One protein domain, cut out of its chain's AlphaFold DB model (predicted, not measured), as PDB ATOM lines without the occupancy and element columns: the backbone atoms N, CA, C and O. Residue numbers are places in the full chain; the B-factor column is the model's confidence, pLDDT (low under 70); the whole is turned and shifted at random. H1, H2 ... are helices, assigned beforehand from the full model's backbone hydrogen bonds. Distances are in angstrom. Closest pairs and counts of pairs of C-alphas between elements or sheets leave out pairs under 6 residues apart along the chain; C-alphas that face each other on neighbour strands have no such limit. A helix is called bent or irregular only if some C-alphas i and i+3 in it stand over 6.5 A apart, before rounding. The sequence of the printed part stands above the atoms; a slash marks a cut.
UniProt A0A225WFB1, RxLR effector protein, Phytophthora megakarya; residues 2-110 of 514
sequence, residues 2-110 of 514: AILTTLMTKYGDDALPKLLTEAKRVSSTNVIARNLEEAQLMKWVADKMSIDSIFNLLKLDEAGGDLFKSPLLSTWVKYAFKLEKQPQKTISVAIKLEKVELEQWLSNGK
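AT A GLANCE: This is residues 2 to 110 of the 514 residues of the protein "RxLR effector protein" of Phytophthora megakarya (UniProt A0A225WFB1). The helices stand one after another along an elongated body: at one end H1b and H2 form a helical hairpin with H1a turned aside from it, H5 and the short H3 sit in the middle, and the long H6 makes the other end. H5 and H6 make a narrow V, near each other at their tight link, with the short H4 at its open end. The printed part has 109 residues with six named helices, H1 to H6 in chain order, and no named strand; its class is all helix. It is compact, with a radius of gyration of the C-alphas of 15.1 A, and spans 47 by 30 by 24 A.

HOW THE PARTS SIT: The longest helix by residues is H1, residues 2 to 23, assigned as one helix by its hydrogen bonds but bent: C-alphas 10 and 13 are 9.3 A apart. Its arms, H1a of residues 2 to 10 and H1b of residues 13 to 23, stand at a steep tilt of 65 degrees. H1b and H2, residues 30 to 46, form a helical hairpin, a shallow tilt of 25 degrees, opposite ways; H2 touches H1b with residues 30 to 37 alone, and the closest C-alphas, of Leu 20 and Ala 33, are 5.2 A apart. H1a and H2 only just touch, with 3 pairs of C-alphas within 8 A, the closest being Leu 4 and Leu 36 at 6.4 A. H2 touches H5, residues 73 to 83, at a steep tilt of 48 degrees, the same way; the closest C-alphas, of Leu 41 and Tyr 79, are 5.9 A apart. H3, residues 51 to 57, touches H5, closest at the C-alphas of Ile 51 and Ala 80, 6.0 A. H6, residues 87 to 107, is close to H5 but not clearly touching, at a shallow tilt of 26 degrees, opposite ways; the closest C-alphas, of Phe 81 and Thr 90, are 7.5 A apart. H4, residues 64 to 69, is close but not clearly touching to H6, closest at the C-alphas of Gly 65 and Gln 104, 6.2 A. In H1a, H2, H3 and H5 every O i to N i+4 pair is within hydrogen-bond range; H1b has 5 of 7, H6 15 of 17 and H4 0 of 2, with 2 of 3 O i to N i+3 pairs.

IN THESE COORDINATES: H1a begins at C-alpha 2, (31.312, -30.160, -28.323), and is 12.6 A long; H1b is 15.9 A, H2 24.2 A, H3 9.8 A and H5 15.5 A. H4 is 10.3 A long and irregular, with C-alphas 65 and 68 7.8 A apart. H6, 31.2 A long, ends at C-alpha 107, (12.918, -38.326, 12.473).

THE WHOLE: The C-alphas of Ala 2 and Gly 109 are the two farthest apart, 49.8 A. The printed part has no cut and no long link. The mean pLDDT of the printed part is 76.7; residues 64 to 66, 68 and 84 to 110 are under 70.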
ATOM      1  N   ALA A   2      31.565 -31.589 -28.046       80.00
ATOM      2  CA  ALA A   2      31.312 -30.160 -28.323       80.00
ATOM      3  C   ALA A   2      29.935 -29.644 -27.843       80.00
ATOM      4  O   ALA A   2      29.865 -28.609 -27.192       80.00
ATOM      5  N   ILE A   3      28.854 -30.401 -28.083       84.06
ATOM      6  CA  ILE A   3      27.497 -30.046 -27.620       84.06
ATOM      7  C   ILE A   3      27.424 -30.006 -26.084       84.06
ATOM      8  O   ILE A   3      26.912 -29.044 -25.520       84.06
ATOM      9  N   LEU A   4      27.980 -31.017 -25.408       84.56
ATOM     10  CA  LEU A   4      28.015 -31.089 -23.945       84.56
ATOM     11  C   LEU A   4      28.792 -29.910 -23.342       84.56
ATOM     12  O   LEU A   4      28.291 -29.268 -22.428       84.56
ATOM     13  N   THR A   5      29.980 -29.598 -23.869       83.38
ATOM     14  CA  THR A   5      30.807 -28.485 -23.379       83.38
ATOM     15  C   THR A   5      30.069 -27.155 -23.497       83.38
ATOM     16  O   THR A   5      30.029 -26.401 -22.532       83.38
ATOM     17  N   THR A   6      29.420 -26.890 -24.634       87.88
ATOM     18  CA  THR A   6      28.621 -25.671 -24.816       87.88
ATOM     19  C   THR A   6      27.460 -25.595 -23.824       87.88
ATOM     20  O   THR A   6      27.204 -24.528 -23.270       87.88
ATOM     21  N   LEU A   7      26.770 -26.711 -23.569       87.06
ATOM     22  CA  LEU A   7      25.671 -26.757 -22.601       87.06
ATOM     23  C   LEU A   7      26.157 -26.556 -21.161       87.06
ATOM     24  O   LEU A   7      25.532 -25.794 -20.434       87.06
ATOM     25  N   MET A   8      27.287 -27.150 -20.767       82.81
ATOM     26  CA  MET A   8      27.894 -26.930 -19.445       82.81
ATOM     27  C   MET A   8      28.283 -25.459 -19.250       82.81
ATOM     28  O   MET A   8      27.956 -24.873 -18.225       82.81
ATOM     29  N   THR A   9      28.873 -24.811 -20.264       86.81
ATOM     30  CA  THR A   9      29.201 -23.373 -20.211       86.81
ATOM     31  C   THR A   9      27.962 -22.487 -20.059       86.81
ATOM     32  O   THR A   9      28.051 -21.397 -19.499       86.81
ATOM     33  N   LYS A  10      26.809 -22.908 -20.593       88.38
ATOM     34  CA  LYS A  10      25.578 -22.103 -20.594       88.38
ATOM     35  C   LYS A  10      24.673 -22.348 -19.392       88.38
ATOM     36  O   LYS A  10      24.045 -21.401 -18.935       88.38
ATOM     37  N   TYR A  11      24.591 -23.586 -18.916       84.12
ATOM     38  CA  TYR A  11      23.645 -23.999 -17.877       84.12
ATOM     39  C   TYR A  11      24.311 -24.364 -16.549       84.12
ATOM     40  O   TYR A  11      23.601 -24.507 -15.563       84.12
ATOM     41  N   GLY A  12      25.639 -24.495 -16.505       81.56
ATOM     42  CA  GLY A  12      26.356 -24.946 -15.316       81.56
ATOM     43  C   GLY A  12      26.244 -26.454 -15.081       81.56
ATOM     44  O   GLY A  12      25.382 -27.144 -15.637       81.56
ATOM     45  N   ASP A  13      27.147 -26.970 -14.250       77.56
ATOM     46  CA  ASP A  13      27.269 -28.405 -13.982       77.56
ATOM     47  C   ASP A  13      26.204 -28.930 -13.004       77.56
ATOM     48  O   ASP A  13      25.952 -30.135 -12.977       77.56
ATOM     49  N   ASP A  14      25.532 -28.039 -12.270       77.50
ATOM     50  CA  ASP A  14      24.450 -28.327 -11.320       77.50
ATOM     51  C   ASP A  14      23.049 -28.277 -11.970       77.50
ATOM     52  O   ASP A  14      22.186 -29.105 -11.668       77.50
ATOM     53  N   ALA A  15      22.809 -27.356 -12.912       84.56
ATOM     54  CA  ALA A  15      21.506 -27.198 -13.570       84.56
ATOM     55  C   ALA A  15      21.325 -28.088 -14.817       84.56
ATOM     56  O   ALA A  15      20.205 -28.529 -15.111       84.56
ATOM     57  N   LEU A  16      22.409 -28.411 -15.535       88.12
ATOM     58  CA  LEU A  16      22.353 -29.268 -16.726       88.12
ATOM     59  C   LEU A  16      21.800 -30.686 -16.449       88.12
ATOM     60  O   LEU A  16      20.934 -31.126 -17.212       88.12
ATOM     61  N   PRO A  17      22.192 -31.399 -15.372       86.81
ATOM     62  CA  PRO A  17      21.622 -32.711 -15.044       86.81
ATOM     63  C   PRO A  17      20.095 -32.691 -14.880       86.81
ATOM     64  O   PRO A  17      19.401 -33.625 -15.297       86.81
ATOM     65  N   LYS A  18      19.545 -31.606 -14.317       85.69
ATOM     66  CA  LYS A  18      18.097 -31.433 -14.122       85.69
ATOM     67  C   LYS A  18      17.378 -31.242 -15.453       85.69
ATOM     68  O   LYS A  18      16.369 -31.902 -15.701       85.69
ATOM     69  N   LEU A  19      17.944 -30.420 -16.335       88.62
ATOM     70  CA  LEU A  19      17.434 -30.205 -17.689       88.62
ATOM     71  C   LEU A  19      17.438 -31.500 -18.512       88.62
ATOM     72  O   LEU A  19      16.439 -31.833 -19.146       88.62
ATOM     73  N   LEU A  20      18.530 -32.268 -18.465       88.19
ATOM     74  CA  LEU A  20      18.616 -33.566 -19.142       88.19
ATOM     75  C   LEU A  20      17.621 -34.576 -18.572       88.19
ATOM     76  O   LEU A  20      17.092 -35.414 -19.303       88.19
ATOM     77  N   THR A  21      17.338 -34.496 -17.275       82.62
ATOM     78  CA  THR A  21      16.365 -35.375 -16.631       82.62
ATOM     79  C   THR A  21      14.944 -35.120 -17.101       82.62
ATOM     80  O   THR A  21      14.241 -36.080 -17.412       82.62
ATOM     81  N   GLU A  22      14.560 -33.859 -17.273       84.25
ATOM     82  CA  GLU A  22      13.258 -33.517 -17.844       84.25
ATOM     83  C   GLU A  22      13.191 -33.843 -19.346       84.25
ATOM     84  O   GLU A  22      12.233 -34.457 -19.814       84.25
ATOM     85  N   ALA A  23      14.262 -33.571 -20.096       86.75
ATOM     86  CA  ALA A  23      14.347 -33.895 -21.522       86.75
ATOM     87  C   ALA A  23      14.293 -35.410 -21.815       86.75
ATOM     88  O   ALA A  23      13.874 -35.815 -22.900       86.75
ATOM     89  N   LYS A  24      14.665 -36.271 -20.859       83.56
ATOM     90  CA  LYS A  24      14.476 -37.730 -20.966       83.56
ATOM     91  C   LYS A  24      12.998 -38.144 -20.929       83.56
ATOM     92  O   LYS A  24      12.679 -39.241 -21.379       83.56
ATOM     93  N   ARG A  25      12.089 -37.314 -20.414       78.19
ATOM     94  CA  ARG A  25      10.660 -37.654 -20.266       78.19
ATOM     95  C   ARG A  25       9.853 -37.383 -21.534       78.19
ATOM     96  O   ARG A  25       8.777 -37.945 -21.703       78.19
ATOM     97  N   VAL A  26      10.392 -36.573 -22.442       86.38
ATOM     98  CA  VAL A  26       9.777 -36.249 -23.730       86.38
ATOM     99  C   VAL A  26      10.336 -37.183 -24.808       86.38
ATOM    100  O   VAL A  26      11.550 -37.286 -24.992       86.38
ATOM    101  N   SER A  27       9.454 -37.876 -25.533       78.31
ATOM    102  CA  SER A  27       9.830 -38.918 -26.504       78.31
ATOM    103  C   SER A  27      10.768 -38.417 -27.609       78.31
ATOM    104  O   SER A  27      11.715 -39.119 -27.962       78.31
ATOM    105  N   SER A  28      10.563 -37.195 -28.109       87.94
ATOM    106  CA  SER A  28      11.382 -36.592 -29.172       87.94
ATOM    107  C   SER A  28      12.805 -36.230 -28.730       87.94
ATOM    108  O   SER A  28      13.716 -36.225 -29.555       87.94
ATOM    109  N   THR A  29      13.026 -35.957 -27.440       89.19
ATOM    110  CA  THR A  29      14.336 -35.549 -26.899       89.19
ATOM    111  C   THR A  29      15.025 -36.642 -26.088       89.19
ATOM    112  O   THR A  29      16.202 -36.496 -25.757       89.19
ATOM    113  N   ASN A  30      14.342 -37.754 -25.806       79.56
ATOM    114  CA  ASN A  30      14.825 -38.831 -24.942       79.56
ATOM    115  C   ASN A  30      16.208 -39.357 -25.354       79.56
ATOM    116  O   ASN A  30      17.123 -39.388 -24.532       79.56
ATOM    117  N   VAL A  31      16.378 -39.724 -26.628       77.50
ATOM    118  CA  VAL A  31      17.627 -40.321 -27.134       77.50
ATOM    119  C   VAL A  31      18.797 -39.346 -26.998       77.50
ATOM    120  O   VAL A  31      19.871 -39.715 -26.524       77.50
ATOM    121  N   ILE A  32      18.579 -38.077 -27.355       86.00
ATOM    122  CA  ILE A  32      19.605 -37.031 -27.267       86.00
ATOM    123  C   ILE A  32      19.953 -36.760 -25.800       86.00
ATOM    124  O   ILE A  32      21.132 -36.699 -25.454       86.00
ATOM    125  N   ALA A  33      18.951 -36.665 -24.926       87.38
ATOM    126  CA  ALA A  33      19.147 -36.430 -23.501       87.38
ATOM    127  C   ALA A  33      19.916 -37.573 -22.817       87.38
ATOM    128  O   ALA A  33      20.789 -37.309 -21.994       87.38
ATOM    129  N   ARG A  34      19.664 -38.838 -23.192       79.50
ATOM    130  CA  ARG A  34      20.424 -40.000 -22.690       79.50
ATOM    131  C   ARG A  34      21.873 -39.995 -23.169       79.50
ATOM    132  O   ARG A  34      22.767 -40.248 -22.371       79.50
ATOM    133  N   ASN A  35      22.114 -39.670 -24.440       84.00
ATOM    134  CA  ASN A  35      23.472 -39.576 -24.981       84.00
ATOM    135  C   ASN A  35      24.268 -38.430 -24.336       84.00
ATOM    136  O   ASN A  35      25.468 -38.564 -24.101       84.00
ATOM    137  N   LEU A  36      23.606 -37.308 -24.033       89.81
ATOM    138  CA  LEU A  36      24.217 -36.186 -23.319       89.81
ATOM    139  C   LEU A  36      24.466 -36.505 -21.840       89.81
ATOM    140  O   LEU A  36      25.540 -36.171 -21.351       89.81
ATOM    141  N   GLU A  37      23.539 -37.190 -21.159       88.94
ATOM    142  CA  GLU A  37      23.751 -37.701 -19.794       88.94
ATOM    143  C   GLU A  37      24.965 -38.638 -19.762       88.94
ATOM    144  O   GLU A  37      25.861 -38.458 -18.947       88.94
ATOM    145  N   GLU A  38      25.063 -39.586 -20.694       83.94
ATOM    146  CA  GLU A  38      26.191 -40.521 -20.764       83.94
ATOM    147  C   GLU A  38      27.531 -39.808 -21.005       83.94
ATOM    148  O   GLU A  38      28.539 -40.116 -20.363       83.94
ATOM    149  N   ALA A  39      27.548 -38.809 -21.893       89.38
ATOM    150  CA  ALA A  39      28.729 -37.986 -22.122       89.38
ATOM    151  C   ALA A  39      29.106 -37.161 -20.877       89.38
ATOM    152  O   ALA A  39      30.294 -37.003 -20.592       89.38
ATOM    153  N   GLN A  40      28.116 -36.664 -20.129       89.38
ATOM    154  CA  GLN A  40      28.323 -35.939 -18.875       89.38
ATOM    155  C   GLN A  40      28.941 -36.844 -17.806       89.38
ATOM    156  O   GLN A  40      29.954 -36.481 -17.214       89.38
ATOM    157  N   LEU A  41      28.410 -38.056 -17.633       89.06
ATOM    158  CA  LEU A  41      28.962 -39.049 -16.712       89.06
ATOM    159  C   LEU A  41      30.412 -39.406 -17.066       89.06
ATOM    160  O   LEU A  41      31.275 -39.437 -16.193       89.06
ATOM    161  N   MET A  42      30.706 -39.645 -18.349       86.00
ATOM    162  CA  MET A  42      32.067 -39.940 -18.819       86.00
ATOM    163  C   MET A  42      33.034 -38.785 -18.577       86.00
ATOM    164  O   MET A  42      34.194 -39.021 -18.239       86.00
ATOM    165  N   LYS A  43      32.558 -37.547 -18.716       87.56
ATOM    166  CA  LYS A  43      33.352 -36.367 -18.397       87.56
ATOM    167  C   LYS A  43      33.651 -36.289 -16.900       87.56
ATOM    168  O   LYS A  43      34.815 -36.180 -16.547       87.56
ATOM    169  N   TRP A  44      32.658 -36.455 -16.026       90.94
ATOM    170  CA  TRP A  44      32.892 -36.496 -14.578       90.94
ATOM    171  C   TRP A  44      33.865 -37.611 -14.163       90.94
ATOM    172  O   TRP A  44      34.620 -37.448 -13.206       90.94
ATOM    173  N   VAL A  45      33.873 -38.751 -14.866       86.94
ATOM    174  CA  VAL A  45      34.874 -39.814 -14.654       86.94
ATOM    175  C   VAL A  45      36.266 -39.353 -15.103       86.94
ATOM    176  O   VAL A  45      37.237 -39.553 -14.375       86.94
ATOM    177  N   ALA A  46      36.378 -38.729 -16.280       87.50
ATOM    178  CA  ALA A  46      37.645 -38.217 -16.813       87.50
ATOM    179  C   ALA A  46      38.246 -37.104 -15.937       87.50
ATOM    180  O   ALA A  46      39.455 -37.093 -15.704       87.50
ATOM    181  N   ASP A  47      37.387 -36.245 -15.388       88.81
ATOM    182  CA  ASP A  47      37.732 -35.158 -14.469       88.81
ATOM    183  C   ASP A  47      38.027 -35.672 -13.044       88.81
ATOM    184  O   ASP A  47      38.374 -34.894 -12.156       88.81
ATOM    185  N   LYS A  48      37.931 -36.994 -12.821       86.75
ATOM    186  CA  LYS A  48      38.196 -37.684 -11.546       86.75
ATOM    187  C   LYS A  48      37.395 -37.112 -10.373       86.75
ATOM    188  O   LYS A  48      37.893 -37.058  -9.247       86.75
ATOM    189  N   MET A  49      36.159 -36.686 -10.631       86.94
ATOM    190  CA  MET A  49      35.285 -36.179  -9.577       86.94
ATOM    191  C   MET A  49      34.955 -37.298  -8.579       86.94
ATOM    192  O   MET A  49      34.854 -38.471  -8.939       86.94
ATOM    193  N   SER A  50      34.836 -36.955  -7.296       82.94
ATOM    194  CA  SER A  50      34.477 -37.943  -6.277       82.94
ATOM    195  C   SER A  50      32.963 -38.171  -6.252       82.94
ATOM    196  O   SER A  50      32.179 -37.302  -6.645       82.94
ATOM    197  N   ILE A  51      32.546 -39.338  -5.756       81.75
ATOM    198  CA  ILE A  51      31.126 -39.667  -5.554       81.75
ATOM    199  C   ILE A  51      30.449 -38.621  -4.654       81.75
ATOM    200  O   ILE A  51      29.330 -38.201  -4.951       81.75
ATOM    201  N   ASP A  52      31.139 -38.159  -3.608       80.00
ATOM    202  CA  ASP A  52      30.619 -37.160  -2.668       80.00
ATOM    203  C   ASP A  52      30.533 -35.767  -3.322       80.00
ATOM    204  O   ASP A  52      29.552 -35.051  -3.149       80.00
ATOM    205  N   SER A  53      31.506 -35.398  -4.166       83.88
ATOM    206  CA  SER A  53      31.462 -34.146  -4.932       83.88
ATOM    207  C   SER A  53      30.296 -34.108  -5.919       83.88
ATOM    208  O   SER A  53      29.663 -33.065  -6.057       83.88
ATOM    209  N   ILE A  54      29.975 -35.228  -6.578       88.88
ATOM    210  CA  ILE A  54      28.801 -35.309  -7.460       88.88
ATOM    211  C   ILE A  54      27.493 -35.358  -6.662       88.88
ATOM    212  O   ILE A  54      26.491 -34.822  -7.129       88.88
ATOM    213  N   PHE A  55      27.483 -35.940  -5.459       84.69
ATOM    214  CA  PHE A  55      26.309 -35.915  -4.578       84.69
ATOM    215  C   PHE A  55      25.909 -34.473  -4.230       84.69
ATOM    216  O   PHE A  55      24.758 -34.086  -4.434       84.69
ATOM    217  N   ASN A  56      26.891 -33.662  -3.824       86.19
ATOM    218  CA  ASN A  56      26.684 -32.252  -3.486       86.19
ATOM    219  C   ASN A  56      26.423 -31.389  -4.732       86.19
ATOM    220  O   ASN A  56      25.576 -30.501  -4.711       86.19
ATOM    221  N   LEU A  57      27.092 -31.667  -5.861       87.75
ATOM    222  CA  LEU A  57      26.837 -30.969  -7.133       87.75
ATOM    223  C   LEU A  57      25.374 -31.113  -7.578       87.75
ATOM    224  O   LEU A  57      24.786 -30.181  -8.120       87.75
ATOM    225  N   LEU A  58      24.787 -32.287  -7.341       87.19
ATOM    226  CA  LEU A  58      23.389 -32.580  -7.651       87.19
ATOM    227  C   LEU A  58      22.415 -32.091  -6.568       87.19
ATOM    228  O   LEU A  58      21.215 -32.352  -6.688       87.19
ATOM    229  N   LYS A  59      22.917 -31.387  -5.541       86.62
ATOM    230  CA  LYS A  59      22.162 -30.878  -4.383       86.62
ATOM    231  C   LYS A  59      21.341 -31.968  -3.696       86.62
ATOM    232  O   LYS A  59      20.206 -31.749  -3.277       86.62
ATOM    233  N   LEU A  60      21.883 -33.186  -3.655       81.62
ATOM    234  CA  LEU A  60      21.227 -34.327  -3.017       81.62
ATOM    235  C   LEU A  60      21.389 -34.289  -1.492       81.62
ATOM    236  O   LEU A  60      20.549 -34.827  -0.779       81.62
ATOM    237  N   ASP A  61      22.413 -33.604  -0.993       79.25
ATOM    238  CA  ASP A  61      22.623 -33.287   0.421       79.25
ATOM    239  C   ASP A  61      21.577 -32.300   0.964       79.25
ATOM    240  O   ASP A  61      21.130 -32.438   2.101       79.25
ATOM    241  N   GLU A  62      21.110 -31.367   0.131       80.19
ATOM    242  CA  GLU A  62      20.034 -30.421   0.468       80.19
ATOM    243  C   GLU A  62      18.629 -31.053   0.410       80.19
ATOM    244  O   GLU A  62      17.669 -30.490   0.937       80.19
ATOM    245  N   ALA A  63      18.480 -32.224  -0.224       71.50
ATOM    246  CA  ALA A  63      17.178 -32.855  -0.449       71.50
ATOM    247  C   ALA A  63      16.543 -33.437   0.829       71.50
ATOM    248  O   ALA A  63      15.337 -33.697   0.844       71.50
ATOM    249  N   GLY A  64      17.333 -33.655   1.888       66.94
ATOM    250  CA  GLY A  64      16.862 -34.201   3.163       66.94
ATOM    251  C   GLY A  64      15.967 -35.437   2.982       66.94
ATOM    252  O   GLY A  64      16.314 -36.374   2.266       66.94
ATOM    253  N   GLY A  65      14.776 -35.416   3.589       54.16
ATOM    254  CA  GLY A  65      13.797 -36.510   3.506       54.16
ATOM    255  C   GLY A  65      13.146 -36.730   2.128       54.16
ATOM    256  O   GLY A  65      12.438 -37.721   1.947       54.16
ATOM    257  N   ASP A  66      13.372 -35.853   1.147       69.31
ATOM    258  CA  ASP A  66      12.861 -35.997  -0.223       69.31
ATOM    259  C   ASP A  66      13.919 -36.539  -1.204       69.31
ATOM    260  O   ASP A  66      13.672 -36.598  -2.413       69.31
ATOM    261  N   LEU A  67      15.074 -37.002  -0.706       73.50
ATOM    262  CA  LEU A  67      16.176 -37.542  -1.509       73.50
ATOM    263  C   LEU A  67      15.714 -38.559  -2.569       73.50
ATOM    264  O   LEU A  67      16.065 -38.434  -3.742       73.50
ATOM    265  N   PHE A  68      14.876 -39.529  -2.192       65.44
ATOM    266  CA  PHE A  68      14.383 -40.571  -3.105       65.44
ATOM    267  C   PHE A  68      13.340 -40.083  -4.120       65.44
ATOM    268  O   PHE A  68      13.091 -40.757  -5.119       65.44
ATOM    269  N   LYS A  69      12.751 -38.902  -3.904       70.12
ATOM    270  CA  LYS A  69      11.894 -38.232  -4.894       70.12
ATOM    271  C   LYS A  69      12.711 -37.393  -5.872       70.12
ATOM    272  O   LYS A  69      12.177 -36.972  -6.900       70.12
ATOM    273  N   SER A  70      13.989 -37.143  -5.573       80.00
ATOM    274  CA  SER A  70      14.859 -36.387  -6.461       80.00
ATOM    275  C   SER A  70      15.082 -37.164  -7.757       80.00
ATOM    276  O   SER A  70      15.657 -38.257  -7.747       80.00
ATOM    277  N   PRO A  71      14.708 -36.599  -8.916       77.31
ATOM    278  CA  PRO A  71      14.910 -37.276 -10.191       77.31
ATOM    279  C   PRO A  71      16.411 -37.362 -10.555       77.31
ATOM    280  O   PRO A  71      16.805 -38.172 -11.400       77.31
ATOM    281  N   LEU A  72      17.259 -36.584  -9.864       85.75
ATOM    282  CA  LEU A  72      18.716 -36.556 -10.000       85.75
ATOM    283  C   LEU A  72      19.429 -37.694  -9.260       85.75
ATOM    284  O   LEU A  72      20.568 -38.011  -9.606       85.75
ATOM    285  N   LEU A  73      18.764 -38.358  -8.304       81.50
ATOM    286  CA  LEU A  73      19.340 -39.505  -7.595       81.50
ATOM    287  C   LEU A  73      19.742 -40.614  -8.579       81.50
ATOM    288  O   LEU A  73      20.811 -41.205  -8.457       81.50
ATOM    289  N   SER A  74      18.936 -40.835  -9.623       74.06
ATOM    290  CA  SER A  74      19.233 -41.823 -10.668       74.06
ATOM    291  C   SER A  74      20.528 -41.519 -11.434       74.06
ATOM    292  O   SER A  74      21.258 -42.438 -11.808       74.06
ATOM    293  N   THR A  75      20.842 -40.241 -11.647       83.38
ATOM    294  CA  THR A  75      22.072 -39.801 -12.315       83.38
ATOM    295  C   THR A  75      23.279 -39.981 -11.394       83.38
ATOM    296  O   THR A  75      24.307 -40.487 -11.848       83.38
ATOM    297  N   TRP A  76      23.142 -39.674 -10.099       86.69
ATOM    298  CA  TRP A  76      24.187 -39.943  -9.104       86.69
ATOM    299  C   TRP A  76      24.498 -41.439  -8.977       86.69
ATOM    300  O   TRP A  76      25.658 -41.839  -9.043       86.69
ATOM    301  N   VAL A  77      23.467 -42.284  -8.882       76.94
ATOM    302  CA  VAL A  77      23.618 -43.745  -8.799       76.94
ATOM    303  C   VAL A  77      24.319 -44.297 -10.047       76.94
ATOM    304  O   VAL A  77      25.260 -45.081  -9.931       76.94
ATOM    305  N   LYS A  78      23.927 -43.854 -11.252       77.69
ATOM    306  CA  LYS A  78      24.620 -44.232 -12.501       77.69
ATOM    307  C   LYS A  78      26.087 -43.810 -12.498       77.69
ATOM    308  O   LYS A  78      26.932 -44.567 -12.970       77.69
ATOM    309  N   TYR A  79      26.389 -42.618 -11.988       83.31
ATOM    310  CA  TYR A  79      27.760 -42.138 -11.873       83.31
ATOM    311  C   TYR A  79      28.590 -42.997 -10.913       83.31
ATOM    312  O   TYR A  79      29.676 -43.444 -11.284       83.31
ATOM    313  N   ALA A  80      28.050 -43.294  -9.726       78.19
ATOM    314  CA  ALA A  80      28.682 -44.167  -8.741       78.19
ATOM    315  C   ALA A  80      28.984 -45.552  -9.339       78.19
ATOM    316  O   ALA A  80      30.126 -46.004  -9.293       78.19
ATOM    317  N   PHE A  81      28.016 -46.166 -10.029       72.56
ATOM    318  CA  PHE A  81      28.228 -47.437 -10.732       72.56
ATOM    319  C   PHE A  81      29.299 -47.362 -11.828       72.56
ATOM    320  O   PHE A  81      30.020 -48.329 -12.058       72.56
ATOM    321  N   LYS A  82      29.420 -46.226 -12.520       75.94
ATOM    322  CA  LYS A  82      30.377 -46.050 -13.619       75.94
ATOM    323  C   LYS A  82      31.813 -45.833 -13.135       75.94
ATOM    324  O   LYS A  82      32.747 -46.272 -13.806       75.94
ATOM    325  N   LEU A  83      31.999 -45.183 -11.983       73.88
ATOM    326  CA  LEU A  83      33.304 -45.078 -11.320       73.88
ATOM    327  C   LEU A  83      33.795 -46.433 -10.784       73.88
ATOM    328  O   LEU A  83      35.001 -46.662 -10.667       73.88
ATOM    329  N   GLU A  84      32.878 -47.343 -10.462       64.56
ATOM    330  CA  GLU A  84      33.165 -48.542  -9.682       64.56
ATOM    331  C   GLU A  84      33.218 -49.813 -10.541       64.56
ATOM    332  O   GLU A  84      32.245 -50.544 -10.688       64.56
ATOM    333  N   LYS A  85      34.408 -50.177 -11.035       57.53
ATOM    334  CA  LYS A  85      34.664 -51.521 -11.603       57.53
ATOM    335  C   LYS A  85      34.720 -52.649 -10.540       57.53
ATOM    336  O   LYS A  85      35.288 -53.700 -10.824       57.53
ATOM    337  N   GLN A  86      34.217 -52.447  -9.312       49.03
ATOM    338  CA  GLN A  86      34.419 -53.349  -8.159       49.03
ATOM    339  C   GLN A  86      33.151 -53.494  -7.273       49.03
ATOM    340  O   GLN A  86      32.702 -52.499  -6.708       49.03
ATOM    341  N   PRO A  87      32.625 -54.718  -7.047       50.12
ATOM    342  CA  PRO A  87      31.347 -54.960  -6.351       50.12
ATOM    343  C   PRO A  87      31.345 -54.687  -4.833       50.12
ATOM    344  O   PRO A  87      30.281 -54.535  -4.238       50.12
ATOM    345  N   GLN A  88      32.509 -54.590  -4.180       49.00
ATOM    346  CA  GLN A  88      32.586 -54.363  -2.726       49.00
ATOM    347  C   GLN A  88      32.168 -52.943  -2.296       49.00
ATOM    348  O   GLN A  88      31.728 -52.759  -1.164       49.00
ATOM    349  N   LYS A  89      32.263 -51.938  -3.179       49.31
ATOM    350  CA  LYS A  89      31.856 -50.551  -2.871       49.31
ATOM    351  C   LYS A  89      30.374 -50.274  -3.136       49.31
ATOM    352  O   LYS A  89      29.780 -49.459  -2.434       49.31
ATOM    353  N   THR A  90      29.732 -51.057  -4.003       47.25
ATOM    354  CA  THR A  90      28.274 -51.041  -4.199       47.25
ATOM    355  C   THR A  90      27.512 -51.365  -2.907       47.25
ATOM    356  O   THR A  90      26.503 -50.728  -2.605       47.25
ATOM    357  N   ILE A  91      28.043 -52.282  -2.090       50.22
ATOM    358  CA  ILE A  91      27.529 -52.576  -0.742       50.22
ATOM    359  C   ILE A  91      27.598 -51.323   0.153       50.22
ATOM    360  O   ILE A  91      26.672 -51.059   0.911       50.22
ATOM    361  N   SER A  92      28.637 -50.488   0.024       50.72
ATOM    362  CA  SER A  92      28.775 -49.250   0.806       50.72
ATOM    363  C   SER A  92      27.744 -48.182   0.441       50.72
ATOM    364  O   SER A  92      27.350 -47.420   1.323       50.72
ATOM    365  N   VAL A  93      27.324 -48.088  -0.824       56.25
ATOM    366  CA  VAL A  93      26.273 -47.144  -1.240       56.25
ATOM    367  C   VAL A  93      24.910 -47.610  -0.732       56.25
ATOM    368  O   VAL A  93      24.168 -46.805  -0.176       56.25
ATOM    369  N   ALA A  94      24.615 -48.908  -0.847       55.31
ATOM    370  CA  ALA A  94      23.390 -49.495  -0.310       55.31
ATOM    371  C   ALA A  94      23.280 -49.304   1.216       55.31
ATOM    372  O   ALA A  94      22.253 -48.834   1.686       55.31
ATOM    373  N   ILE A  95      24.361 -49.546   1.969       55.56
ATOM    374  CA  ILE A  95      24.402 -49.323   3.428       55.56
ATOM    375  C   ILE A  95      24.192 -47.843   3.786       55.56
ATOM    376  O   ILE A  95      23.511 -47.530   4.761       55.56
ATOM    377  N   LYS A  96      24.764 -46.904   3.014       57.69
ATOM    378  CA  LYS A  96      24.541 -45.464   3.242       57.69
ATOM    379  C   LYS A  96      23.079 -45.077   2.994       57.69
ATOM    380  O   LYS A  96      22.532 -44.308   3.775       57.69
ATOM    381  N   LEU A  97      22.457 -45.611   1.940       65.88
ATOM    382  CA  LEU A  97      21.043 -45.370   1.638       65.88
ATOM    383  C   LEU A  97      20.123 -45.965   2.711       65.88
ATOM    384  O   LEU A  97      19.224 -45.271   3.172       65.88
ATOM    385  N   GLU A  98      20.403 -47.189   3.163       63.06
ATOM    386  CA  GLU A  98      19.683 -47.843   4.264       63.06
ATOM    387  C   GLU A  98      19.771 -47.018   5.558       63.06
ATOM    388  O   GLU A  98      18.774 -46.805   6.241       63.06
ATOM    389  N   LYS A  99      20.952 -46.472   5.868       60.81
ATOM    390  CA  LYS A  99      21.140 -45.611   7.040       60.81
ATOM    391  C   LYS A  99      20.333 -44.309   6.956       60.81
ATOM    392  O   LYS A  99      19.726 -43.921   7.948       60.81
ATOM    393  N   VAL A 100      20.312 -43.647   5.797       66.25
ATOM    394  CA  VAL A 100      19.530 -42.411   5.588       66.25
ATOM    395  C   VAL A 100      18.028 -42.686   5.699       66.25
ATOM    396  O   VAL A 100      17.299 -41.902   6.304       66.25
ATOM    397  N   GLU A 101      17.562 -43.814   5.164       68.12
ATOM    398  CA  GLU A 101      16.166 -44.235   5.297       68.12
ATOM    399  C   GLU A 101      15.787 -44.500   6.765       68.12
ATOM    400  O   GLU A 101      14.748 -44.027   7.230       68.12
ATOM    401  N   LEU A 102      16.662 -45.165   7.530       64.44
ATOM    402  CA  LEU A 102      16.483 -45.371   8.971       64.44
ATOM    403  C   LEU A 102      16.438 -44.045   9.748       64.44
ATOM    404  O   LEU A 102      15.531 -43.841  10.556       64.44
ATOM    405  N   GLU A 103      17.366 -43.121   9.486       65.25
ATOM    406  CA  GLU A 103      17.385 -41.786  10.106       65.25
ATOM    407  C   GLU A 103      16.090 -41.009   9.812       65.25
ATOM    408  O   GLU A 103      15.535 -40.366  10.705       65.25
ATOM    409  N   GLN A 104      15.552 -41.135   8.595       69.44
ATOM    410  CA  GLN A 104      14.274 -40.539   8.212       69.44
ATOM    411  C   GLN A 104      13.077 -41.174   8.937       69.44
ATOM    412  O   GLN A 104      12.125 -40.481   9.306       69.44
ATOM    413  N   TRP A 105      13.065 -42.495   9.121       67.75
ATOM    414  CA  TRP A 105      11.982 -43.163   9.851       67.75
ATOM    415  C   TRP A 105      11.954 -42.729  11.314       67.75
ATOM    416  O   TRP A 105      10.877 -42.433  11.842       67.75
ATOM    417  N   LEU A 106      13.135 -42.603  11.924       63.41
ATOM    418  CA  LEU A 106      13.314 -42.087  13.277       63.41
ATOM    419  C   LEU A 106      12.887 -40.618  13.395       63.41
ATOM    420  O   LEU A 106      12.146 -40.278  14.318       63.41
ATOM    421  N   SER A 107      13.278 -39.754  12.449       65.88
ATOM    422  CA  SER A 107      12.918 -38.326  12.473       65.88
ATOM    423  C   SER A 107      11.420 -38.081  12.283       65.88
ATOM    424  O   SER A 107      10.877 -37.115  12.813       65.88
ATOM    425  N   ASN A 108      10.745 -38.957  11.538       63.75
ATOM    426  CA  ASN A 108       9.307 -38.870  11.285       63.75
ATOM    427  C   ASN A 108       8.457 -39.534  12.379       63.75
ATOM    428  O   ASN A 108       7.239 -39.612  12.227       63.75
ATOM    429  N   GLY A 109       9.074 -40.033  13.457       60.84
ATOM    430  CA  GLY A 109       8.361 -40.675  14.561       60.84
ATOM    431  C   GLY A 109       7.609 -41.943  14.152       60.84
ATOM    432  O   GLY A 109       6.603 -42.279  14.779       60.84
ATOM    433  N   LYS A 110       8.059 -42.641  13.096       66.06
ATOM    434  CA  LYS A 110       7.421 -43.889  12.663       66.06
ATOM    435  C   LYS A 110       7.464 -44.911  13.791       66.06
ATOM    436  O   LYS A 110       8.503 -45.133  14.413       66.06
TER     437      LYS A 110